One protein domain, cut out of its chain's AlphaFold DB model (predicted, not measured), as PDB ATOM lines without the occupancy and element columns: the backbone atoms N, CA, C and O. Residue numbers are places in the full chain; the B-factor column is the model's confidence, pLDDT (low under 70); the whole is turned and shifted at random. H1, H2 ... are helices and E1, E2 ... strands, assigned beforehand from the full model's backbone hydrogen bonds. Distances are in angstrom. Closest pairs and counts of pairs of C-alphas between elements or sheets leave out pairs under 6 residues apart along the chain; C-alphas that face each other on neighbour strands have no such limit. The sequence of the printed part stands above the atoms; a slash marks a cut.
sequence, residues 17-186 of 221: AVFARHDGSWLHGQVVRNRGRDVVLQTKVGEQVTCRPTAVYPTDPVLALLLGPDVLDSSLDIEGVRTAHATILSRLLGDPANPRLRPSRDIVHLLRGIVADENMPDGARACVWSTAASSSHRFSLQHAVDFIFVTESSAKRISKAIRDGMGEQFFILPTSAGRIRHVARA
ATOM      1  N   ALA A  17      12.540  49.148  -1.365       92.81
ATOM      2  CA  ALA A  17      13.621  48.372  -1.954       92.81
ATOM      3  C   ALA A  17      13.932  48.899  -3.358       92.81
ATOM      4  O   ALA A  17      13.030  49.129  -4.169       92.81
ATOM      5  N   VAL A  18      15.214  49.097  -3.651       93.94
ATOM      6  CA  VAL A  18      15.656  49.664  -4.926       93.94
ATOM      7  C   VAL A  18      16.956  49.037  -5.412       93.94
ATOM      8  O   VAL A  18      17.718  48.440  -4.647       93.94
ATOM      9  N   PHE A  19      17.224  49.233  -6.698       94.50
ATOM     10  CA  PHE A  19      18.539  49.051  -7.289       94.50
ATOM     11  C   PHE A  19      18.974  50.314  -8.026       94.50
ATOM     12  O   PHE A  19      18.143  51.097  -8.493       94.50
ATOM     13  N   ALA A  20      20.279  50.534  -8.111       93.25
ATOM     14  CA  ALA A  20      20.849  51.716  -8.737       93.25
ATOM     15  C   ALA A  20      22.198  51.409  -9.373       93.25
ATOM     16  O   ALA A  20      22.888  50.477  -8.962       93.25
ATOM     17  N   ARG A  21      22.583  52.230 -10.351       89.88
ATOM     18  CA  ARG A  21      23.942  52.211 -10.893       89.88
ATOM     19  C   ARG A  21      24.796  53.240 -10.161       89.88
ATOM     20  O   ARG A  21      24.431  54.416 -10.124       89.88
ATOM     21  N   HIS A  22      25.919  52.805  -9.604       87.44
ATOM     22  CA  HIS A  22      26.864  53.650  -8.875       87.44
ATOM     23  C   HIS A  22      28.290  53.207  -9.201       87.44
ATOM     24  O   HIS A  22      28.568  52.014  -9.191       87.44
ATOM     25  N   ASP A  23      29.152  54.156  -9.565       86.31
ATOM     26  CA  ASP A  23      30.569  53.931  -9.889       86.31
ATOM     27  C   ASP A  23      30.843  52.757 -10.851       86.31
ATOM     28  O   ASP A  23      31.835  52.046 -10.758       86.31
ATOM     29  N   GLY A  24      29.948  52.575 -11.826       84.62
ATOM     30  CA  GLY A  24      30.050  51.529 -12.847       84.62
ATOM     31  C   GLY A  24      29.354  50.216 -12.483       84.62
ATOM     32  O   GLY A  24      28.968  49.497 -13.407       84.62
ATOM     33  N   SER A  25      29.076  49.975 -11.204       88.38
ATOM     34  CA  SER A  25      28.454  48.755 -10.684       88.38
ATOM     35  C   SER A  25      26.961  48.886 -10.390       88.38
ATOM     36  O   SER A  25      26.405  49.983 -10.255       88.38
ATOM     37  N   TRP A  26      26.306  47.730 -10.262       91.94
ATOM     38  CA  TRP A  26      24.933  47.621  -9.787       91.94
ATOM     39  C   TRP A  26      24.893  47.426  -8.273       91.94
ATOM     40  O   TRP A  26      25.514  46.518  -7.721       91.94
ATOM     41  N   LEU A  27      24.114  48.275  -7.611       92.25
ATOM     42  CA  LEU A  27      23.858  48.214  -6.182       92.25
ATOM     43  C   LEU A  27      22.395  47.897  -5.926       92.25
ATOM     44  O   LEU A  27      21.514  48.469  -6.570       92.25
ATOM     45  N   HIS A  28      22.143  47.091  -4.900       93.50
ATOM     46  CA  HIS A  28      20.806  46.856  -4.374       93.50
ATOM     47  C   HIS A  28      20.754  47.165  -2.885       93.50
ATOM     48  O   HIS A  28      21.708  46.928  -2.135       93.50
ATOM     49  N   GLY A  29      19.619  47.698  -2.452       91.94
ATOM     50  CA  GLY A  29      19.437  48.090  -1.066       91.94
ATOM     51  C   GLY A  29      18.079  48.709  -0.795       91.94
ATOM     52  O   GLY A  29      17.117  48.525  -1.542       91.94
ATOM     53  N   GLN A  30      18.019  49.449   0.302       92.38
ATOM     54  CA  GLN A  30      16.818  50.116   0.777       92.38
ATOM     55  C   GLN A  30      17.027  51.627   0.796       92.38
ATOM     56  O   GLN A  30      18.084  52.111   1.197       92.38
ATOM     57  N   VAL A  31      16.015  52.402   0.414       91.69
ATOM     58  CA  VAL A  31      16.066  53.858   0.577       91.69
ATOM     59  C   VAL A  31      15.944  54.218   2.051       91.69
ATOM     60  O   VAL A  31      14.929  53.947   2.676       91.69
ATOM     61  N   VAL A  32      16.943  54.893   2.610       89.00
ATOM     62  CA  VAL A  32      16.896  55.390   4.002       89.00
ATOM     63  C   VAL A  32      16.642  56.889   4.079       89.00
ATOM     64  O   VAL A  32      16.215  57.404   5.111       89.00
ATOM     65  N   ARG A  33      16.887  57.620   2.985       86.06
ATOM     66  CA  ARG A  33      16.624  59.059   2.912       86.06
ATOM     67  C   ARG A  33      16.365  59.488   1.475       86.06
ATOM     68  O   ARG A  33      17.112  59.112   0.582       86.06
ATOM     69  N   ASN A  34      15.376  60.349   1.268       85.12
ATOM     70  CA  ASN A  34      15.146  61.025  -0.007       85.12
ATOM     71  C   ASN A  34      15.084  62.541   0.239       85.12
ATOM     72  O   ASN A  34      14.219  63.012   0.974       85.12
ATOM     73  N   ARG A  35      16.031  63.299  -0.329       82.06
ATOM     74  CA  ARG A  35      16.111  64.771  -0.221       82.06
ATOM     75  C   ARG A  35      15.720  65.475  -1.526       82.06
ATOM     76  O   ARG A  35      16.076  66.633  -1.740       82.06
ATOM     77  N   GLY A  36      15.040  64.778  -2.433       79.19
ATOM     78  CA  GLY A  36      14.593  65.288  -3.730       79.19
ATOM     79  C   GLY A  36      15.705  65.387  -4.777       79.19
ATOM     80  O   GLY A  36      15.517  64.925  -5.896       79.19
ATOM     81  N   ARG A  37      16.866  65.956  -4.427       84.12
ATOM     82  CA  ARG A  37      18.048  66.007  -5.314       84.12
ATOM     83  C   ARG A  37      18.903  64.751  -5.242       84.12
ATOM     84  O   ARG A  37      19.489  64.377  -6.250       84.12
ATOM     85  N   ASP A  38      18.900  64.105  -4.081       88.69
ATOM     86  CA  ASP A  38      19.707  62.934  -3.770       88.69
ATOM     87  C   ASP A  38      18.869  61.902  -3.017       88.69
ATOM     88  O   ASP A  38      18.024  62.246  -2.176       88.69
ATOM     89  N   VAL A  39      19.138  60.632  -3.300       90.31
ATOM     90  CA  VAL A  39      18.572  59.479  -2.602       90.31
ATOM     91  C   VAL A  39      19.715  58.741  -1.920       90.31
ATOM     92  O   VAL A  39      20.717  58.428  -2.552       90.31
ATOM     93  N   VAL A  40      19.570  58.468  -0.628       91.56
ATOM     94  CA  VAL A  40      20.539  57.685   0.141       91.56
ATOM     95  C   VAL A  40      20.019  56.265   0.264       91.56
ATOM     96  O   VAL A  40      18.926  56.039   0.798       91.56
ATOM     97  N   LEU A  41      20.815  55.330  -0.234       91.38
ATOM     98  CA  LEU A  41      20.571  53.899  -0.195       91.38
ATOM     99  C   LEU A  41      21.397  53.285   0.922       91.38
ATOM    100  O   LEU A  41      22.583  53.571   1.021       91.38
ATOM    101  N   GLN A  42      20.793  52.428   1.732       89.06
ATOM    102  CA  GLN A  42      21.519  51.530   2.612       89.06
ATOM    103  C   GLN A  42      21.645  50.167   1.936       89.06
ATOM    104  O   GLN A  42      20.640  49.541   1.591       89.06
ATOM    105  N   THR A  43      22.878  49.715   1.727       83.50
ATOM    106  CA  THR A  43      23.167  48.398   1.152       83.50
ATOM    107  C   THR A  43      23.041  47.301   2.215       83.50
ATOM    108  O   THR A  43      22.965  47.572   3.417       83.50
ATOM    109  N   LYS A  44      23.074  46.028   1.795       73.50
ATOM    110  CA  LYS A  44      22.984  44.868   2.708       73.50
ATOM    111  C   LYS A  44      24.061  44.844   3.807       73.50
ATOM    112  O   LYS A  44      23.852  44.190   4.825       73.50
ATOM    113  N   VAL A  45      25.204  45.506   3.594       69.75
ATOM    114  CA  VAL A  45      26.320  45.577   4.559       69.75
ATOM    115  C   VAL A  45      26.209  46.780   5.505       69.75
ATOM    116  O   VAL A  45      27.061  46.968   6.367       69.75
ATOM    117  N   GLY A  46      25.142  47.576   5.383       72.19
ATOM    118  CA  GLY A  46      24.882  48.748   6.220       72.19
ATOM    119  C   GLY A  46      25.534  50.038   5.721       72.19
ATOM    120  O   GLY A  46      25.260  51.097   6.291       72.19
ATOM    121  N   GLU A  47      26.337  49.966   4.657       83.56
ATOM    122  CA  GLU A  47      26.926  51.120   3.978       83.56
ATOM    123  C   GLU A  47      25.836  52.015   3.379       83.56
ATOM    124  O   GLU A  47      24.842  51.523   2.839       83.56
ATOM    125  N   GLN A  48      26.029  53.332   3.478       90.12
ATOM    126  CA  GLN A  48      25.136  54.321   2.883       90.12
ATOM    127  C   GLN A  48      25.762  54.932   1.634       90.12
ATOM    128  O   GLN A  48      26.776  55.619   1.718       90.12
ATOM    129  N   VAL A  49      25.099  54.744   0.497       90.50
ATOM    130  CA  VAL A  49      25.520  55.258  -0.806       90.50
ATOM    131  C   VAL A  49      24.553  56.342  -1.262       90.50
ATOM    132  O   VAL A  49      23.335  56.192  -1.154       90.50
ATOM    133  N   THR A  50      25.086  57.455  -1.765       92.31
ATOM    134  CA  THR A  50      24.271  58.557  -2.288       92.31
ATOM    135  C   THR A  50      24.161  58.451  -3.803       92.31
ATOM    136  O   THR A  50      25.158  58.521  -4.518       92.31
ATOM    137  N   CYS A  51      22.931  58.317  -4.292       90.25
ATOM    138  CA  CYS A  51      22.605  58.163  -5.703       90.25
ATOM    139  C   CYS A  51      21.749  59.331  -6.197       90.25
ATOM    140  O   CYS A  51      20.936  59.903  -5.463       90.25
ATOM    141  N   ARG A  52      21.866  59.637  -7.494       90.06
ATOM    142  CA  ARG A  52      20.916  60.535  -8.159       90.06
ATOM    143  C   ARG A  52      19.552  59.840  -8.252       90.06
ATOM    144  O   ARG A  52      19.523  58.691  -8.691       90.06
ATOM    145  N   PRO A  53      18.427  60.519  -7.958       87.00
ATOM    146  CA  PRO A  53      17.089  59.932  -8.058       87.00
ATOM    147  C   PRO A  53      16.805  59.313  -9.430       87.00
ATOM    148  O   PRO A  53      16.126  58.299  -9.529       87.00
ATOM    149  N   THR A  54      17.370  59.896 -10.494       87.31
ATOM    150  CA  THR A  54      17.181  59.417 -11.866       87.31
ATOM    151  C   THR A  54      17.841  58.071 -12.162       87.31
ATOM    152  O   THR A  54      17.486  57.445 -13.156       87.31
ATOM    153  N   ALA A  55      18.786  57.645 -11.323       88.31
ATOM    154  CA  ALA A  55      19.542  56.404 -11.455       88.31
ATOM    155  C   ALA A  55      19.078  55.317 -10.471       88.31
ATOM    156  O   ALA A  55      19.744  54.292 -10.345       88.31
ATOM    157  N   VAL A  56      17.970  55.548  -9.758       91.88
ATOM    158  CA  VAL A  56      17.405  54.631  -8.766       91.88
ATOM    159  C   VAL A  56      16.091  54.066  -9.294       91.88
ATOM    160  O   VAL A  56      15.214  54.803  -9.748       91.88
ATOM    161  N   TYR A  57      15.948  52.749  -9.210       93.06
ATOM    162  CA  TYR A  57      14.815  52.007  -9.744       93.06
ATOM    163  C   TYR A  57      14.207  51.110  -8.659       93.06
ATOM    164  O   TYR A  57      14.953  50.479  -7.910       93.06
ATOM    165  N   PRO A  58      12.869  51.016  -8.565       93.12
ATOM    166  CA  PRO A  58      12.216  50.133  -7.603       93.12
ATOM    167  C   PRO A  58      12.475  48.656  -7.925       93.12
ATOM    168  O   PRO A  58      12.592  48.277  -9.095       93.12
ATOM    169  N   THR A  59      12.540  47.830  -6.882       94.50
ATOM    170  CA  THR A  59      12.628  46.362  -6.954       94.50
ATOM    171  C   THR A  59      11.939  45.737  -5.741       94.50
ATOM    172  O   THR A  59      11.479  46.450  -4.851       94.50
ATOM    173  N   ASP A  60      11.874  44.411  -5.690       92.81
ATOM    174  CA  ASP A  60      11.326  43.678  -4.555       92.81
ATOM    175  C   ASP A  60      12.347  43.571  -3.410       92.81
ATOM    176  O   ASP A  60      13.540  43.355  -3.658       92.81
ATOM    177  N   PRO A  61      11.917  43.644  -2.135       92.50
ATOM    178  CA  PRO A  61      12.817  43.508  -0.989       92.50
ATOM    179  C   PRO A  61      13.664  42.234  -1.026       92.50
ATOM    180  O   PRO A  61      14.859  42.279  -0.742       92.50
ATOM    181  N   VAL A  62      13.083  41.101  -1.437       94.00
ATOM    182  CA  VAL A  62      13.814  39.830  -1.536       94.00
ATOM    183  C   VAL A  62      14.933  39.883  -2.577       94.00
ATOM    184  O   VAL A  62      16.016  39.354  -2.334       94.00
ATOM    185  N   LEU A  63      14.723  40.587  -3.695       95.56
ATOM    186  CA  LEU A  63      15.752  40.798  -4.710       95.56
ATOM    187  C   LEU A  63      16.866  41.686  -4.171       95.56
ATOM    188  O   LEU A  63      18.035  41.357  -4.348       95.56
ATOM    189  N   ALA A  64      16.520  42.760  -3.454       93.50
ATOM    190  CA  ALA A  64      17.521  43.628  -2.846       93.50
ATOM    191  C   ALA A  64      18.376  42.908  -1.789       93.50
ATOM    192  O   ALA A  64      19.570  43.176  -1.651       93.50
ATOM    193  N   LEU A  65      17.777  41.958  -1.068       92.12
ATOM    194  CA  LEU A  65      18.472  41.122  -0.093       92.12
ATOM    195  C   LEU A  65      19.369  40.069  -0.756       92.12
ATOM    196  O   LEU A  65      20.489  39.862  -0.281       92.12
ATOM    197  N   LEU A  66      18.900  39.414  -1.825       93.62
ATOM    198  CA  LEU A  66      19.647  38.398  -2.577       93.62
ATOM    199  C   LEU A  66      20.831  39.011  -3.337       93.62
ATOM    200  O   LEU A  66      21.954  38.524  -3.234       93.62
ATOM    201  N   LEU A  67      20.586  40.107  -4.052       92.31
ATOM    202  CA  LEU A  67      21.496  40.704  -5.027       92.31
ATOM    203  C   LEU A  67      22.223  41.935  -4.487       92.31
ATOM    204  O   LEU A  67      22.283  42.931  -5.183       92.31
ATOM    205  N   GLY A  68      22.722  41.941  -3.246       77.12
ATOM    206  CA  GLY A  68      23.366  43.164  -2.724       77.12
ATOM    207  C   GLY A  68      24.579  43.669  -3.542       77.12
ATOM    208  O   GLY A  68      24.826  43.173  -4.632       77.12
ATOM    209  N   PRO A  69      25.379  44.614  -3.020       73.88
ATOM    210  CA  PRO A  69      26.398  45.334  -3.785       73.88
ATOM    211  C   PRO A  69      27.294  44.412  -4.613       73.88
ATOM    212  O   PRO A  69      27.747  43.384  -4.103       73.88
ATOM    213  N   ASP A  70      27.488  44.803  -5.876       73.62
ATOM    214  CA  ASP A  70      28.459  44.243  -6.825       73.62
ATOM    215  C   ASP A  70      28.266  42.758  -7.173       73.62
ATOM    216  O   ASP A  70      29.164  42.105  -7.695       73.62
ATOM    217  N   VAL A  71      27.080  42.204  -6.903       82.31
ATOM    218  CA  VAL A  71      26.777  40.792  -7.185       82.31
ATOM    219  C   VAL A  71      26.473  40.551  -8.668       82.31
ATOM    220  O   VAL A  71      26.764  39.477  -9.195       82.31
ATOM    221  N   LEU A  72      25.854  41.528  -9.335       88.31
ATOM    222  CA  LEU A  72      25.538  41.441 -10.759       88.31
ATOM    223  C   LEU A  72      26.695  41.953 -11.613       88.31
ATOM    224  O   LEU A  72      27.377  42.906 -11.240       88.31
ATOM    225  N   ASP A  73      26.837  41.377 -12.807       86.88
ATOM    226  CA  ASP A  73      27.788  41.861 -13.802       86.88
ATOM    227  C   ASP A  73      27.526  43.343 -14.137       86.88
ATOM    228  O   ASP A  73      26.444  43.737 -14.582       86.88
ATOM    229  N   SER A  74      28.555  44.164 -13.922       87.94
ATOM    230  CA  SER A  74      28.588  45.599 -14.224       87.94
ATOM    231  C   SER A  74      28.329  45.935 -15.702       87.94
ATOM    232  O   SER A  74      27.916  47.055 -16.021       87.94
ATOM    233  N   SER A  75      28.549  44.975 -16.607       90.00
ATOM    234  CA  SER A  75      28.316  45.130 -18.042       90.00
ATOM    235  C   SER A  75      26.826  45.167 -18.403       90.00
ATOM    236  O   SER A  75      26.466  45.724 -19.442       90.00
ATOM    237  N   LEU A  76      25.953  44.644 -17.530       92.06
ATOM    238  CA  LEU A  76      24.513  44.611 -17.762       92.06
ATOM    239  C   LEU A  76      23.934  46.023 -17.876       92.06
ATOM    240  O   LEU A  76      24.258  46.932 -17.102       92.06
ATOM    241  N   ASP A  77      23.018  46.189 -18.822       93.50
ATOM    242  CA  ASP A  77      22.135  47.341 -18.871       93.50
ATOM    243  C   ASP A  77      20.919  47.143 -17.945       93.50
ATOM    244  O   ASP A  77      20.767  46.127 -17.262       93.50
ATOM    245  N   ILE A  78      20.049  48.153 -17.882       93.50
ATOM    246  CA  ILE A  78      18.875  48.134 -16.995       93.50
ATOM    247  C   ILE A  78      17.945  46.963 -17.337       93.50
ATOM    248  O   ILE A  78      17.410  46.327 -16.430       93.50
ATOM    249  N   GLU A  79      17.754  46.666 -18.624       95.50
ATOM    250  CA  GLU A  79      16.882  45.572 -19.061       95.50
ATOM    251  C   GLU A  79      17.489  44.201 -18.740       95.50
ATOM    252  O   GLU A  79      16.771  43.295 -18.313       95.50
ATOM    253  N   GLY A  80      18.812  44.060 -18.827       96.25
ATOM    254  CA  GLY A  80      19.544  42.892 -18.346       96.25
ATOM    255  C   GLY A  80      19.332  42.649 -16.850       96.25
ATOM    256  O   GLY A  80      18.998  41.533 -16.447       96.25
ATOM    257  N   VAL A  81      19.411  43.700 -16.025       95.94
ATOM    258  CA  VAL A  81      19.116  43.599 -14.581       95.94
ATOM    259  C   VAL A  81      17.658  43.207 -14.333       95.94
ATOM    260  O   VAL A  81      17.388  42.321 -13.522       95.94
ATOM    261  N   ARG A  82      16.703  43.806 -15.055       96.31
ATOM    262  CA  ARG A  82      15.276  43.449 -14.943       96.31
ATOM    263  C   ARG A  82      15.002  42.009 -15.367       96.31
ATOM    264  O   ARG A  82      14.188  41.333 -14.741       96.31
ATOM    265  N   THR A  83      15.706  41.519 -16.380       96.88
ATOM    266  CA  THR A  83      15.620  40.127 -16.839       96.88
ATOM    267  C   THR A  83      16.148  39.167 -15.774       96.88
ATOM    268  O   THR A  83      15.509  38.152 -15.484       96.88
ATOM    269  N   ALA A  84      17.267  39.509 -15.130       96.75
ATOM    270  CA  ALA A  84      17.791  38.760 -13.991       96.75
ATOM    271  C   ALA A  84      16.788  38.739 -12.823       96.75
ATOM    272  O   ALA A  84      16.497  37.671 -12.284       96.75
ATOM    273  N   HIS A  85      16.193  39.887 -12.483       97.12
ATOM    274  CA  HIS A  85      15.152  40.006 -11.450       97.12
ATOM    275  C   HIS A  85      13.949  39.117 -11.741       97.12
ATOM    276  O   HIS A  85      13.566  38.309 -10.897       97.12
ATOM    277  N   ALA A  86      13.399  39.217 -12.952       95.81
ATOM    278  CA  ALA A  86      12.274  38.401 -13.384       95.81
ATOM    279  C   ALA A  86      12.612  36.908 -13.308       95.81
ATOM    280  O   ALA A  86      11.826  36.125 -12.788       95.81
ATOM    281  N   THR A  87      13.814  36.520 -13.741       95.94
ATOM    282  CA  THR A  87      14.266  35.124 -13.691       95.94
ATOM    283  C   THR A  87      14.327  34.598 -12.256       95.94
ATOM    284  O   THR A  87      13.869  33.485 -11.991       95.94
ATOM    285  N   ILE A  88      14.853  35.388 -11.316       96.94
ATOM    286  CA  ILE A  88      14.922  35.015  -9.895       96.94
ATOM    287  C   ILE A  88      13.517  34.867  -9.315       96.94
ATOM    288  O   ILE A  88      13.223  33.851  -8.688       96.94
ATOM    289  N   LEU A  89      12.635  35.840  -9.556       96.06
ATOM    290  CA  LEU A  89      11.259  35.792  -9.063       96.06
ATOM    291  C   LEU A  89      10.477  34.625  -9.665       96.06
ATOM    292  O   LEU A  89       9.790  33.928  -8.932       96.06
ATOM    293  N   SER A  90      10.625  34.337 -10.960       94.88
ATOM    294  CA  SER A  90       9.989  33.171 -11.584       94.88
ATOM    295  C   SER A  90      10.473  31.855 -10.976       94.88
ATOM    296  O   SER A  90       9.683  30.928 -10.828       94.88
ATOM    297  N   ARG A  91      11.751  31.753 -10.588       95.94
ATOM    298  CA  ARG A  91      12.270  30.572  -9.877       95.94
ATOM    299  C   ARG A  91      11.771  30.507  -8.431       95.94
ATOM    300  O   ARG A  91      11.515  29.413  -7.942       95.94
ATOM    301  N   LEU A  92      11.612  31.646  -7.758       96.50
ATOM    302  CA  LEU A  92      11.157  31.723  -6.365       96.50
ATOM    303  C   LEU A  92       9.659  31.444  -6.226       96.50
ATOM    304  O   LEU A  92       9.236  30.629  -5.408       96.50
ATOM    305  N   LEU A  93       8.857  32.116  -7.042       95.06
ATOM    306  CA  LEU A  93       7.402  32.096  -6.975       95.06
ATOM    307  C   LEU A  93       6.804  30.980  -7.835       95.06
ATOM    308  O   LEU A  93       5.678  30.537  -7.587       95.06
ATOM    309  N   GLY A  94       7.567  30.465  -8.800       92.31
ATOM    310  CA  GLY A  94       7.045  29.578  -9.829       92.31
ATOM    311  C   GLY A  94       6.019  30.293 -10.704       92.31
ATOM    312  O   GLY A  94       5.853  31.511 -10.639       92.31
ATOM    313  N   ASP A  95       5.300  29.521 -11.507       85.25
ATOM    314  CA  ASP A  95       4.202  30.042 -12.318       85.25
ATOM    315  C   ASP A  95       2.995  29.094 -12.233       85.25
ATOM    316  O   ASP A  95       3.087  27.935 -12.653       85.25
ATOM    317  N   PRO A  96       1.840  29.546 -11.707       77.50
ATOM    318  CA  PRO A  96       0.643  28.716 -11.652       77.50
ATOM    319  C   PRO A  96       0.109  28.341 -13.046       77.50
ATOM    320  O   PRO A  96      -0.536  27.297 -13.173       77.50
ATOM    321  N   ALA A  97       0.391  29.138 -14.083       82.75
ATOM    322  CA  ALA A  97       0.038  28.849 -15.473       82.75
ATOM    323  C   ALA A  97       1.045  27.912 -16.165       82.75
ATOM    324  O   ALA A  97       0.700  27.271 -17.159       82.75
ATOM    325  N   ASN A  98       2.261  27.768 -15.625       82.94
ATOM    326  CA  ASN A  98       3.292  26.882 -16.158       82.94
ATOM    327  C   ASN A  98       3.819  25.902 -15.089       82.94
ATOM    328  O   ASN A  98       4.828  26.165 -14.433       82.94
ATOM    329  N   PRO A  99       3.229  24.695 -14.979       78.31
ATOM    330  CA  PRO A  99       3.597  23.698 -13.968       78.31
ATOM    331  C   PRO A  99       5.051  23.200 -14.013       78.31
ATOM    332  O   PRO A  99       5.489  22.511 -13.087       78.31
ATOM    333  N   ARG A 100       5.793  23.483 -15.095       84.25
ATOM    334  CA  ARG A 100       7.225  23.156 -15.201       84.25
ATOM    335  C   ARG A 100       8.091  24.131 -14.402       84.25
ATOM    336  O   ARG A 100       9.165  23.740 -13.956       84.25
ATOM    337  N   LEU A 101       7.616  25.357 -14.182       85.56
ATOM    338  CA  LEU A 101       8.268  26.361 -13.348       85.56
ATOM    339  C   LEU A 101       7.830  26.168 -11.898       85.56
ATOM    340  O   LEU A 101       6.958  26.865 -11.379       85.56
ATOM    341  N   ARG A 102       8.415  25.157 -11.251       90.69
ATOM    342  CA  ARG A 102       8.169  24.918  -9.830       90.69
ATOM    343  C   ARG A 102       8.883  25.985  -8.997       90.69
ATOM    344  O   ARG A 102      10.058  26.234  -9.262       90.69
ATOM    345  N   PRO A 103       8.214  26.558  -7.985       94.69
ATOM    346  CA  PRO A 103       8.869  27.471  -7.065       94.69
ATOM    347  C   PRO A 103       9.973  26.746  -6.296       94.69
ATOM    348  O   PRO A 103       9.839  25.568  -5.946       94.69
ATOM    349  N   SER A 104      11.036  27.473  -5.981       95.00
ATOM    350  CA  SER A 104      12.159  27.015  -5.177       95.00
ATOM    351  C   SER A 104      12.519  28.056  -4.126       95.00
ATOM    352  O   SER A 104      12.364  29.252  -4.329       95.00
ATOM    353  N   ARG A 105      13.044  27.590  -2.998       94.94
ATOM    354  CA  ARG A 105      13.633  28.424  -1.939       94.94
ATOM    355  C   ARG A 105      15.140  28.207  -1.792       94.94
ATOM    356  O   ARG A 105      15.754  28.740  -0.874       94.94
ATOM    357  N   ASP A 106      15.714  27.380  -2.663       96.38
ATOM    358  CA  ASP A 106      17.148  27.120  -2.724       96.38
ATOM    359  C   ASP A 106      17.841  28.288  -3.427       96.38
ATOM    360  O   ASP A 106      17.733  28.445  -4.644       96.38
ATOM    361  N   ILE A 107      18.554  29.101  -2.648       96.12
ATOM    362  CA  ILE A 107      19.240  30.312  -3.108       96.12
ATOM    363  C   ILE A 107      20.205  30.019  -4.264       96.12
ATOM    364  O   ILE A 107      20.251  30.798  -5.216       96.12
ATOM    365  N   VAL A 108      20.908  28.881  -4.237       96.06
ATOM    366  CA  VAL A 108      21.834  28.501  -5.314       96.06
ATOM    367  C   VAL A 108      21.058  28.290  -6.611       96.06
ATOM    368  O   VAL A 108      21.421  28.823  -7.659       96.06
ATOM    369  N   HIS A 109      19.932  27.577  -6.548       96.00
ATOM    370  CA  HIS A 109      19.055  27.400  -7.703       96.00
ATOM    371  C   HIS A 109      18.475  28.730  -8.207       96.00
ATOM    372  O   HIS A 109      18.435  28.962  -9.419       96.00
ATOM    373  N   LEU A 110      18.039  29.609  -7.297       96.88
ATOM    374  CA  LEU A 110      17.474  30.916  -7.647       96.88
ATOM    375  C   LEU A 110      18.466  31.763  -8.450       96.88
ATOM    376  O   LEU A 110      18.076  32.371  -9.447       96.88
ATOM    377  N   LEU A 111      19.742  31.752  -8.062       96.81
ATOM    378  CA  LEU A 111      20.778  32.632  -8.607       96.81
ATOM    379  C   LEU A 111      21.657  31.985  -9.689       96.81
ATOM    380  O   LEU A 111      22.463  32.674 -10.317       96.81
ATOM    381  N   ARG A 112      21.475  30.690  -9.972       95.50
ATOM    382  CA  ARG A 112      22.277  29.945 -10.954       95.50
ATOM    383  C   ARG A 112      22.319  30.634 -12.320       95.50
ATOM    384  O   ARG A 112      21.267  30.860 -12.936       95.50
ATOM    385  N   GLY A 113      23.531  30.901 -12.808       94.62
ATOM    386  CA  GLY A 113      23.783  31.543 -14.105       94.62
ATOM    387  C   GLY A 113      23.442  33.036 -14.158       94.62
ATOM    388  O   GLY A 113      23.429  33.605 -15.242       94.62
ATOM    389  N   ILE A 114      23.129  33.648 -13.013       95.69
ATOM    390  CA  ILE A 114      22.910  35.095 -12.857       95.69
ATOM    391  C   ILE A 114      24.027  35.692 -12.001       95.69
ATOM    392  O   ILE A 114      24.515  36.780 -12.284       95.69
ATOM    393  N   VAL A 115      24.417  34.962 -10.958       93.50
ATOM    394  CA  VAL A 115      25.483  35.321 -10.028       93.50
ATOM    395  C   VAL A 115      26.614  34.313 -10.180       93.50
ATOM    396  O   VAL A 115      26.349  33.116 -10.304       93.50
ATOM    397  N   ALA A 116      27.854  34.804 -10.193       91.06
ATOM    398  CA  ALA A 116      29.046  33.961 -10.195       91.06
ATOM    399  C   ALA A 116      29.150  33.169  -8.879       91.06
ATOM    400  O   ALA A 116      28.751  33.670  -7.825       91.06
ATOM    401  N   ASP A 117      29.668  31.942  -8.926       89.31
ATOM    402  CA  ASP A 117      29.648  31.023  -7.779       89.31
ATOM    403  C   ASP A 117      30.413  31.586  -6.566       89.31
ATOM    404  O   ASP A 117      29.987  31.418  -5.424       89.31
ATOM    405  N   GLU A 118      31.489  32.338  -6.800       89.69
ATOM    406  CA  GLU A 118      32.271  33.044  -5.778       89.69
ATOM    407  C   GLU A 118      31.494  34.160  -5.059       89.69
ATOM    408  O   GLU A 118      31.806  34.502  -3.919       89.69
ATOM    409  N   ASN A 119      30.457  34.700  -5.704       89.19
ATOM    410  CA  ASN A 119      29.604  35.766  -5.181       89.19
ATOM    411  C   ASN A 119      28.273  35.229  -4.634       89.19
ATOM    412  O   ASN A 119      27.391  36.012  -4.258       89.19
ATOM    413  N   MET A 120      28.108  33.902  -4.595       92.25
ATOM    414  CA  MET A 120      26.885  33.263  -4.136       92.25
ATOM    415  C   MET A 120      26.645  33.585  -2.652       92.25
ATOM    416  O   MET A 120      27.490  33.292  -1.803       92.25
ATOM    417  N   PRO A 121      25.504  34.196  -2.290       91.12
ATOM    418  CA  PRO A 121      25.234  34.529  -0.903       91.12
ATOM    419  C   PRO A 121      24.897  33.276  -0.089       91.12
ATOM    420  O   PRO A 121      24.074  32.457  -0.488       91.12
ATOM    421  N   ASP A 122      25.460  33.195   1.114       90.50
ATOM    422  CA  ASP A 122      25.056  32.207   2.113       90.50
ATOM    423  C   ASP A 122      23.650  32.531   2.657       90.50
ATOM    424  O   ASP A 122      23.363  33.664   3.057       90.50
ATOM    425  N   GLY A 123      22.765  31.533   2.707       89.69
ATOM    426  CA  GLY A 123      21.432  31.653   3.298       89.69
ATOM    427  C   GLY A 123      21.449  31.940   4.804       89.69
ATOM    428  O   GLY A 123      20.534  32.595   5.313       89.69
ATOM    429  N   ALA A 124      22.495  31.522   5.525       90.56
ATOM    430  CA  ALA A 124      22.672  31.833   6.944       90.56
ATOM    431  C   ALA A 124      23.140  33.278   7.192       90.56
ATOM    432  O   ALA A 124      23.095  33.754   8.331       90.56
ATOM    433  N   ARG A 125      23.543  34.003   6.138       88.94
ATOM    434  CA  ARG A 125      23.995  35.394   6.228       88.94
ATOM    435  C   ARG A 125      22.956  36.264   6.927       88.94
ATOM    436  O   ARG A 125      21.779  36.273   6.564       88.94
ATOM    437  N   ALA A 126      23.417  37.056   7.893       87.56
ATOM    438  CA  ALA A 126      22.590  38.057   8.548       87.56
ATOM    439  C   ALA A 126      22.276  39.217   7.590       87.56
ATOM    440  O   ALA A 126      23.169  39.810   6.982       87.56
ATOM    441  N   CYS A 127      20.998  39.554   7.497       86.38
ATOM    442  CA  CYS A 127      20.464  40.706   6.792       86.38
ATOM    443  C   CYS A 127      20.003  41.758   7.801       86.38
ATOM    444  O   CYS A 127      19.606  41.427   8.920       86.38
ATOM    445  N   VAL A 128      20.046  43.021   7.381       84.62
ATOM    446  CA  VAL A 128      19.517  44.157   8.135       84.62
ATOM    447  C   VAL A 128      18.448  44.832   7.284       84.62
ATOM    448  O   VAL A 128      18.676  45.071   6.101       84.62
ATOM    449  N   TRP A 129      17.291  45.122   7.877       86.75
ATOM    450  CA  TRP A 129      16.218  45.872   7.221       86.75
ATOM    451  C   TRP A 129      15.708  46.984   8.131       86.75
ATOM    452  O   TRP A 129      15.381  46.728   9.296       86.75
ATOM    453  N   SER A 130      15.657  48.214   7.620       84.44
ATOM    454  CA  SER A 130      15.179  49.375   8.369       84.44
ATOM    455  C   SER A 130      13.664  49.504   8.284       84.44
ATOM    456  O   SER A 130      13.048  49.244   7.250       84.44
ATOM    457  N   THR A 131      13.066  49.964   9.379       80.12
ATOM    458  CA  THR A 131      11.642  50.308   9.453       80.12
ATOM    459  C   THR A 131      11.463  51.752   9.932       80.12
ATOM    460  O   THR A 131      12.409  52.387  10.405       80.12
ATOM    461  N   ALA A 132      10.248  52.294   9.801       67.06
ATOM    462  CA  ALA A 132       9.940  53.708  10.051       67.06
ATOM    463  C   ALA A 132      10.241  54.194  11.483       67.06
ATOM    464  O   ALA A 132      10.352  55.396  11.706       67.06
ATOM    465  N   ALA A 133      10.428  53.287  12.446       59.19
ATOM    466  CA  ALA A 133      10.626  53.609  13.859       59.19
ATOM    467  C   ALA A 133      12.106  53.743  14.282       59.19
ATOM    468  O   ALA A 133      12.424  53.574  15.456       59.19
ATOM    469  N   SER A 134      13.032  54.009  13.351       57.53
ATOM    470  CA  SER A 134      14.494  53.962  13.597       57.53
ATOM    471  C   SER A 134      15.004  52.597  14.085       57.53
ATOM    472  O   SER A 134      16.168  52.460  14.459       57.53
ATOM    473  N   SER A 135      14.152  51.574  14.063       70.56
ATOM    474  CA  SER A 135      14.500  50.203  14.389       70.56
ATOM    475  C   SER A 135      14.966  49.476  13.133       70.56
ATOM    476  O   SER A 135      14.352  49.541  12.062       70.56
ATOM    477  N   SER A 136      16.078  48.767  13.281       78.62
ATOM    478  CA  SER A 136      16.589  47.832  12.289       78.62
ATOM    479  C   SER A 136      16.354  46.409  12.772       78.62
ATOM    480  O   SER A 136      16.694  46.080  13.911       78.62
ATOM    481  N   HIS A 137      15.832  45.555  11.905       84.25
ATOM    482  CA  HIS A 137      15.650  44.141  12.201       84.25
ATOM    483  C   HIS A 137      16.807  43.327  11.637       84.25
ATOM    484  O   HIS A 137      17.256  43.581  10.519       84.25
ATOM    485  N   ARG A 138      17.278  42.345  12.415       86.12
ATOM    486  CA  ARG A 138      18.298  41.376  11.996       86.12
ATOM    487  C   ARG A 138      17.666  39.998  11.854       86.12
ATOM    488  O   ARG A 138      17.054  39.502  12.797       86.12
ATOM    489  N   PHE A 139      17.838  39.379  10.696       87.94
ATOM    490  CA  PHE A 139      17.276  38.068  10.351       87.94
ATOM    491  C   PHE A 139      18.192  37.376   9.333       87.94
ATOM    492  O   PHE A 139      19.090  38.016   8.790       87.94
ATOM    493  N   SER A 140      18.027  36.074   9.091       91.25
ATOM    494  CA  SER A 140      18.816  35.375   8.066       91.25
ATOM    495  C   SER A 140      18.245  35.614   6.669       91.25
ATOM    496  O   SER A 140      17.031  35.736   6.502       91.25
ATOM    497  N   LEU A 141      19.098  35.625   5.645       91.88
ATOM    498  CA  LEU A 141      18.658  35.704   4.251       91.88
ATOM    499  C   LEU A 141      17.656  34.593   3.909       91.88
ATOM    500  O   LEU A 141      16.623  34.867   3.300       91.88
ATOM    501  N   GLN A 142      17.925  33.365   4.360       94.69
ATOM    502  CA  GLN A 142      17.034  32.231   4.131       94.69
ATOM    503  C   GLN A 142      15.644  32.457   4.733       94.69
ATOM    504  O   GLN A 142      14.668  32.025   4.136       94.69
ATOM    505  N   HIS A 143      15.525  33.159   5.868       92.06
ATOM    506  CA  HIS A 143      14.217  33.475   6.456       92.06
ATOM    507  C   HIS A 143      13.378  34.358   5.530       92.06
ATOM    508  O   HIS A 143      12.204  34.075   5.320       92.06
ATOM    509  N   ALA A 144      13.978  35.378   4.910       92.25
ATOM    510  CA  ALA A 144      13.264  36.211   3.944       92.25
ATOM    511  C   ALA A 144      12.844  35.427   2.691       92.25
ATOM    512  O   ALA A 144      11.718  35.581   2.226       92.25
ATOM    513  N   VAL A 145      13.719  34.566   2.164       95.38
ATOM    514  CA  VAL A 145      13.395  33.710   1.009       95.38
ATOM    515  C   VAL A 145      12.273  32.728   1.356       95.38
ATOM    516  O   VAL A 145      11.314  32.597   0.598       95.38
ATOM    517  N   ASP A 146      12.360  32.080   2.519       93.81
ATOM    518  CA  ASP A 146      11.349  31.148   3.017       93.81
ATOM    519  C   ASP A 146      10.005  31.843   3.247       93.81
ATOM    520  O   ASP A 146       8.973  31.284   2.878       93.81
ATOM    521  N   PHE A 147      10.008  33.054   3.815       92.94
ATOM    522  CA  PHE A 147       8.801  33.852   4.018       92.94
ATOM    523  C   PHE A 147       8.084  34.080   2.687       92.94
ATOM    524  O   PHE A 147       6.942  33.654   2.545       92.94
ATOM    525  N   ILE A 148       8.775  34.647   1.691       94.06
ATOM    526  CA  ILE A 148       8.188  34.957   0.377       94.06
ATOM    527  C   ILE A 148       7.742  33.684  -0.344       94.06
ATOM    528  O   ILE A 148       6.648  33.625  -0.903       94.06
ATOM    529  N   PHE A 149       8.544  32.619  -0.281       93.38
ATOM    530  CA  PHE A 149       8.147  31.322  -0.818       93.38
ATOM    531  C   PHE A 149       6.838  30.832  -0.181       93.38
ATOM    532  O   PHE A 149       5.964  30.303  -0.866       93.38
ATOM    533  N   VAL A 150       6.673  31.004   1.129       91.06
ATOM    534  CA  VAL A 150       5.488  30.543   1.855       91.06
ATOM    535  C   VAL A 150       4.258  31.421   1.605       91.06
ATOM    536  O   VAL A 150       3.144  30.892   1.547       91.06
ATOM    537  N   THR A 151       4.438  32.735   1.486       88.88
ATOM    538  CA  THR A 151       3.335  33.700   1.387       88.88
ATOM    539  C   THR A 151       2.873  33.944  -0.043       88.88
ATOM    540  O   THR A 151       1.680  34.150  -0.255       88.88
ATOM    541  N   GLU A 152       3.785  33.907  -1.015       89.56
ATOM    542  CA  GLU A 152       3.532  34.424  -2.366       89.56
ATOM    543  C   GLU A 152       3.737  33.394  -3.478       89.56
ATOM    544  O   GLU A 152       3.257  33.599  -4.594       89.56
ATOM    545  N   SER A 153       4.424  32.277  -3.222       89.38
ATOM    546  CA  SER A 153       4.675  31.308  -4.290       89.38
ATOM    547  C   SER A 153       3.436  30.500  -4.689       89.38
ATOM    548  O   SER A 153       2.505  30.262  -3.921       89.38
ATOM    549  N   SER A 154       3.491  29.959  -5.903       86.75
ATOM    550  CA  SER A 154       2.540  28.981  -6.439       86.75
ATOM    551  C   SER A 154       2.675  27.576  -5.821       86.75
ATOM    552  O   SER A 154       2.050  26.619  -6.299       86.75
ATOM    553  N   ALA A 155       3.490  27.409  -4.769       84.31
ATOM    554  CA  ALA A 155       3.766  26.111  -4.171       84.31
ATOM    555  C   ALA A 155       2.482  25.486  -3.615       84.31
ATOM    556  O   ALA A 155       1.805  26.011  -2.728       84.31
ATOM    557  N   LYS A 156       2.148  24.296  -4.116       76.88
ATOM    558  CA  LYS A 156       0.973  23.564  -3.645       76.88
ATOM    559  C   LYS A 156       1.249  22.983  -2.256       76.88
ATOM    560  O   LYS A 156       2.280  22.358  -2.032       76.88
ATOM    561  N   ARG A 157       0.254  23.087  -1.367       76.75
ATOM    562  CA  ARG A 157       0.197  22.399  -0.059       76.75
ATOM    563  C   ARG A 157       1.265  22.826   0.959       76.75
ATOM    564  O   ARG A 157       1.838  21.982   1.645       76.75
ATOM    565  N   ILE A 158       1.463  24.128   1.154       80.88
ATOM    566  CA  ILE A 158       2.165  24.611   2.351       80.88
ATOM    567  C   ILE A 158       1.237  24.452   3.563       80.88
ATOM    568  O   ILE A 158       0.108  24.965   3.577       80.88
ATOM    569  N   SER A 159       1.689  23.710   4.579       79.75
ATOM    570  CA  SER A 159       0.878  23.446   5.770       79.75
ATOM    571  C   SER A 159       0.573  24.744   6.524       79.75
ATOM    572  O   SER A 159       1.389  25.666   6.561       79.75
ATOM    573  N   LYS A 160      -0.608  24.815   7.146       78.44
ATOM    574  CA  LYS A 160      -1.003  25.975   7.959       78.44
ATOM    575  C   LYS A 160       0.012  26.244   9.078       78.44
ATOM    576  O   LYS A 160       0.417  27.376   9.268       78.44
ATOM    577  N   ALA A 161       0.515  25.189   9.721       77.69
ATOM    578  CA  ALA A 161       1.524  25.304  10.773       77.69
ATOM    579  C   ALA A 161       2.846  25.947  10.306       77.69
ATOM    580  O   ALA A 161       3.499  26.603  11.109       77.69
ATOM    581  N   ILE A 162       3.247  25.754   9.042       79.69
ATOM    582  CA  ILE A 162       4.425  26.427   8.468       79.69
ATOM    583  C   ILE A 162       4.114  27.904   8.218       79.69
ATOM    584  O   ILE A 162       4.917  28.757   8.571       79.69
ATOM    585  N   ARG A 163       2.936  28.210   7.662       79.50
ATOM    586  CA  ARG A 163       2.487  29.593   7.428       79.50
ATOM    587  C   ARG A 163       2.419  30.400   8.722       79.50
ATOM    588  O   ARG A 163       3.047  31.446   8.818       79.50
ATOM    589  N   ASP A 164       1.749  29.860   9.734       78.69
ATOM    590  CA  ASP A 164       1.607  30.497  11.047       78.69
ATOM    591  C   ASP A 164       2.969  30.641  11.766       78.69
ATOM    592  O   ASP A 164       3.126  31.457  12.671       78.69
ATOM    593  N   GLY A 165       3.968  29.850  11.361       77.69
ATOM    594  CA  GLY A 165       5.315  29.845  11.917       77.69
ATOM    595  C   GLY A 165       6.307  30.811  11.267       77.69
ATOM    596  O   GLY A 165       7.438  30.830  11.732       77.69
ATOM    597  N   MET A 166       5.947  31.583  10.232       78.75
ATOM    598  CA  MET A 166       6.881  32.491   9.531       78.75
ATOM    599  C   MET A 166       6.940  33.917  10.107       78.75
ATOM    600  O   MET A 166       7.870  34.659   9.798       78.75
ATOM    601  N   GLY A 167       5.999  34.290  10.978       74.75
ATOM    602  CA  GLY A 167       5.823  35.675  11.425       74.75
ATOM    603  C   GLY A 167       4.984  36.498  10.441       74.75
ATOM    604  O   GLY A 167       4.559  36.002   9.403       74.75
ATOM    605  N   GLU A 168       4.707  37.756  10.784       81.69
ATOM    606  CA  GLU A 168       3.831  38.632   9.983       81.69
ATOM    607  C   GLU A 168       4.563  39.323   8.822       81.69
ATOM    608  O   GLU A 168       3.934  39.761   7.862       81.69
ATOM    609  N   GLN A 169       5.895  39.436   8.902       82.56
ATOM    610  CA  GLN A 169       6.729  40.142   7.926       82.56
ATOM    611  C   GLN A 169       8.062  39.415   7.729       82.56
ATOM    612  O   GLN A 169       8.607  38.842   8.674       82.56
ATOM    613  N   PHE A 170       8.643  39.510   6.529       82.00
ATOM    614  CA  PHE A 170       9.881  38.805   6.155       82.00
ATOM    615  C   PHE A 170      11.103  39.139   7.028       82.00
ATOM    616  O   PHE A 170      12.082  38.401   7.020       82.00
ATOM    617  N   PHE A 171      11.077  40.255   7.761       77.56
ATOM    618  CA  PHE A 171      12.152  40.688   8.659       77.56
ATOM    619  C   PHE A 171      11.856  40.424  10.145       77.56
ATOM    620  O   PHE A 171      12.699  40.700  11.002       77.56
ATOM    621  N   ILE A 172      10.674  39.888  10.469       76.56
ATOM    622  CA  ILE A 172      10.287  39.494  11.825       76.56
ATOM    623  C   ILE A 172      10.486  37.985  11.953       76.56
ATOM    624  O   ILE A 172       9.864  37.200  11.242       76.56
ATOM    625  N   LEU A 173      11.362  37.568  12.870       64.19
ATOM    626  CA  LEU A 173      11.523  36.151  13.190       64.19
ATOM    627  C   LEU A 173      10.328  35.662  14.025       64.19
ATOM    628  O   LEU A 173       9.891  36.379  14.929       64.19
ATOM    629  N   PRO A 174       9.844  34.430  13.806       58.53
ATOM    630  CA  PRO A 174       8.832  33.837  14.668       58.53
ATOM    631  C   PRO A 174       9.360  33.693  16.098       58.53
ATOM    632  O   PRO A 174      10.476  33.211  16.330       58.53
ATOM    633  N   THR A 175       8.549  34.091  17.076       52.84
ATOM    634  CA  THR A 175       8.838  33.899  18.499       52.84
ATOM    635  C   THR A 175       9.046  32.410  18.804       52.84
ATOM    636  O   THR A 175       8.476  31.529  18.158       52.84
ATOM    637  N   SER A 176       9.897  32.118  19.789       47.56
ATOM    638  CA  SER A 176      10.559  30.830  20.072       47.56
ATOM    639  C   SER A 176       9.691  29.558  20.017       47.56
ATOM    640  O   SER A 176      10.224  28.480  19.759       47.56
ATOM    641  N   ALA A 177       8.370  29.654  20.183       47.50
ATOM    642  CA  ALA A 177       7.433  28.537  20.026       47.50
ATOM    643  C   ALA A 177       7.347  27.983  18.581       47.50
ATOM    644  O   ALA A 177       7.087  26.792  18.399       47.50
ATOM    645  N   GLY A 178       7.610  28.804  17.553       43.66
ATOM    646  CA  GLY A 178       7.664  28.379  16.142       43.66
ATOM    647  C   GLY A 178       9.028  27.822  15.708       43.66
ATOM    648  O   GLY A 178       9.112  26.951  14.839       43.66
ATOM    649  N   ARG A 179      10.106  28.261  16.372       43.31
ATOM    650  CA  ARG A 179      11.503  27.920  16.040       43.31
ATOM    651  C   ARG A 179      11.822  26.433  16.233       43.31
ATOM    652  O   ARG A 179      12.508  25.842  15.403       43.31
ATOM    653  N   ILE A 180      11.271  25.809  17.278       44.44
ATOM    654  CA  ILE A 180      11.532  24.397  17.628       44.44
ATOM    655  C   ILE A 180      10.975  23.434  16.560       44.44
ATOM    656  O   ILE A 180      11.557  22.382  16.307       44.44
ATOM    657  N   ARG A 181       9.889  23.802  15.866       45.09
ATOM    658  CA  ARG A 181       9.258  22.943  14.844       45.09
ATOM    659  C   ARG A 181       9.906  23.067  13.461       45.09
ATOM    660  O   ARG A 181       9.890  22.106  12.695       45.09
ATOM    661  N   HIS A 182      10.479  24.230  13.142       40.56
ATOM    662  CA  HIS A 182      11.059  24.511  11.825       40.56
ATOM    663  C   HIS A 182      12.451  23.892  11.627       40.56
ATOM    664  O   HIS A 182      12.714  23.305  10.578       40.56
ATOM    665  N   VAL A 183      13.318  23.953  12.645       44.69
ATOM    666  CA  VAL A 183      14.694  23.424  12.556       44.69
ATOM    667  C   VAL A 183      14.704  21.892  12.495       44.69
ATOM    668  O   VAL A 183      15.403  21.312  11.666       44.69
ATOM    669  N   ALA A 184      13.855  21.227  13.286       41.19
ATOM    670  CA  ALA A 184      13.757  19.765  13.305       41.19
ATOM    671  C   ALA A 184      13.307  19.172  11.953       41.19
ATOM    672  O   ALA A 184      13.745  18.092  11.564       41.19
ATOM    673  N   ARG A 185      12.462  19.887  11.197       47.53
ATOM    674  CA  ARG A 185      11.942  19.399   9.912       47.53
ATOM    675  C   ARG A 185      12.854  19.716   8.725       47.53
ATOM    676  O   ARG A 185      12.897  18.927   7.787       47.53
ATOM    677  N   ALA A 186      13.593  20.826   8.767       40.81
ATOM    678  CA  ALA A 186      14.634  21.112   7.777       40.81
ATOM    679  C   ALA A 186      15.775  20.080   7.849       40.81
ATOM    680  O   ALA A 186      16.247  19.627   6.812       40.81
TER     681      ALA A 186
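What this domain is: This is residues 17 to 186 of the 221 residues of an uncharacterized protein of Phytophthora parasitica P10297 (UniProt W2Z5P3). At one end of the model a five-strand sheet, E1 to E5, is folded back on itself, and H1 packs on its E1 and E2 in the middle of the domain. The long H2 runs past one side of H1 from the sheet to H4, the hairpin of E6 and E7 lies on the other side of H1, and H5 and H6 lie far from the folded sheet. The 170 printed residues, mixed in class, hold six named helices and seven named strands in the order E1 E2 E3 E4 E5 H1 H2 H3 E6 E7 H4 H5 H6; both sheets, E4 E3 E2 E1 E5 and E6 E7, are antiparallel. The whole is compact, with a radius of gyration of the C-alphas of 16.5 A and spans of 46 by 39 by 29 A.

How they stand to each other: Begin with E1, residues 17 to 22, E2, 25 to 34, E3, 39 to 43, and E4, 48 to 51: they form a meander, each strand the antiparallel neighbour of the one before. E5, residues 56 to 58, is the other neighbour of E1. E2 bends by 82 degrees at residue 30 and is the hinge of a folded sheet, whose leaves E4 E3 and E1 E5 face each other. Look for N 20 and O 27 at 2.9 A, N 30 and O 42 at 2.9 A, N 41 and O 49 at 2.8 A, and N 19 and O 57 at 2.9 A, within hydrogen-bond range. H1, residues 61 to 66, is on this sheet at a height of 7.8 A; its closest C-alpha pair with E2 is His 28 and Ala 64, 4.9 A. H2, residues 78 to 93, only grazes the sheet with residues 78 to 81. Its residues 88 to 92 alone touch H3, residues 107 to 111, closest at C-alphas 88 and 110, 5.3 A. E6, residues 126 to 130, and E7, 136 to 140, form a hairpin, with N 127 and O 139 at 2.8 A. The hub is H4, residues 141 to 152: it touches H1 at a steep tilt of 42 degrees, opposite ways, closest at C-alphas 62 and 144, 6.6 A. Residues 92 to 93 of H2 alone touch H4, closest at C-alphas 93 and 149, 6.3 A. With residues 150 to 151 alone H4 only just touches H5, residues 160 to 163, with 3 pairs of C-alphas within 8 A, the closest 150 and 163, 6.4 A. H6, residues 176 to 186, is close to H5 but not clearly touching, closest at C-alphas 162 and 182, 7.7 A. H1 to H4 have every O i to N i+4 pair within hydrogen-bond range, H6 has 3 of 7 and 5 of 8 O i to N i+3 pairs, and H5 is too short for an i+4 pair.

Where its parts are: Find C-alpha 17 at (13.621, 48.372, -1.954), where E1 begins; E2 then spans 21.0 A. From C-alpha 78 at (18.875, 48.134, -16.995), H2 runs 22.1 A; H4 spans 16.6 A. H6 runs 16.2 A to C-alpha 186 at (14.634, 21.112, 7.777).

The domain as a whole: The C-alphas farthest apart, of Arg 37 and Ala 184, are 50.0 A apart. The printed part has no cut; the links H1 to H2, H2 to H3, H3 to E6 and H5 to H6 are long. The mean pLDDT of the printed part is 84.6, with residues 45, 132 to 134 and 173 to 186 under 70.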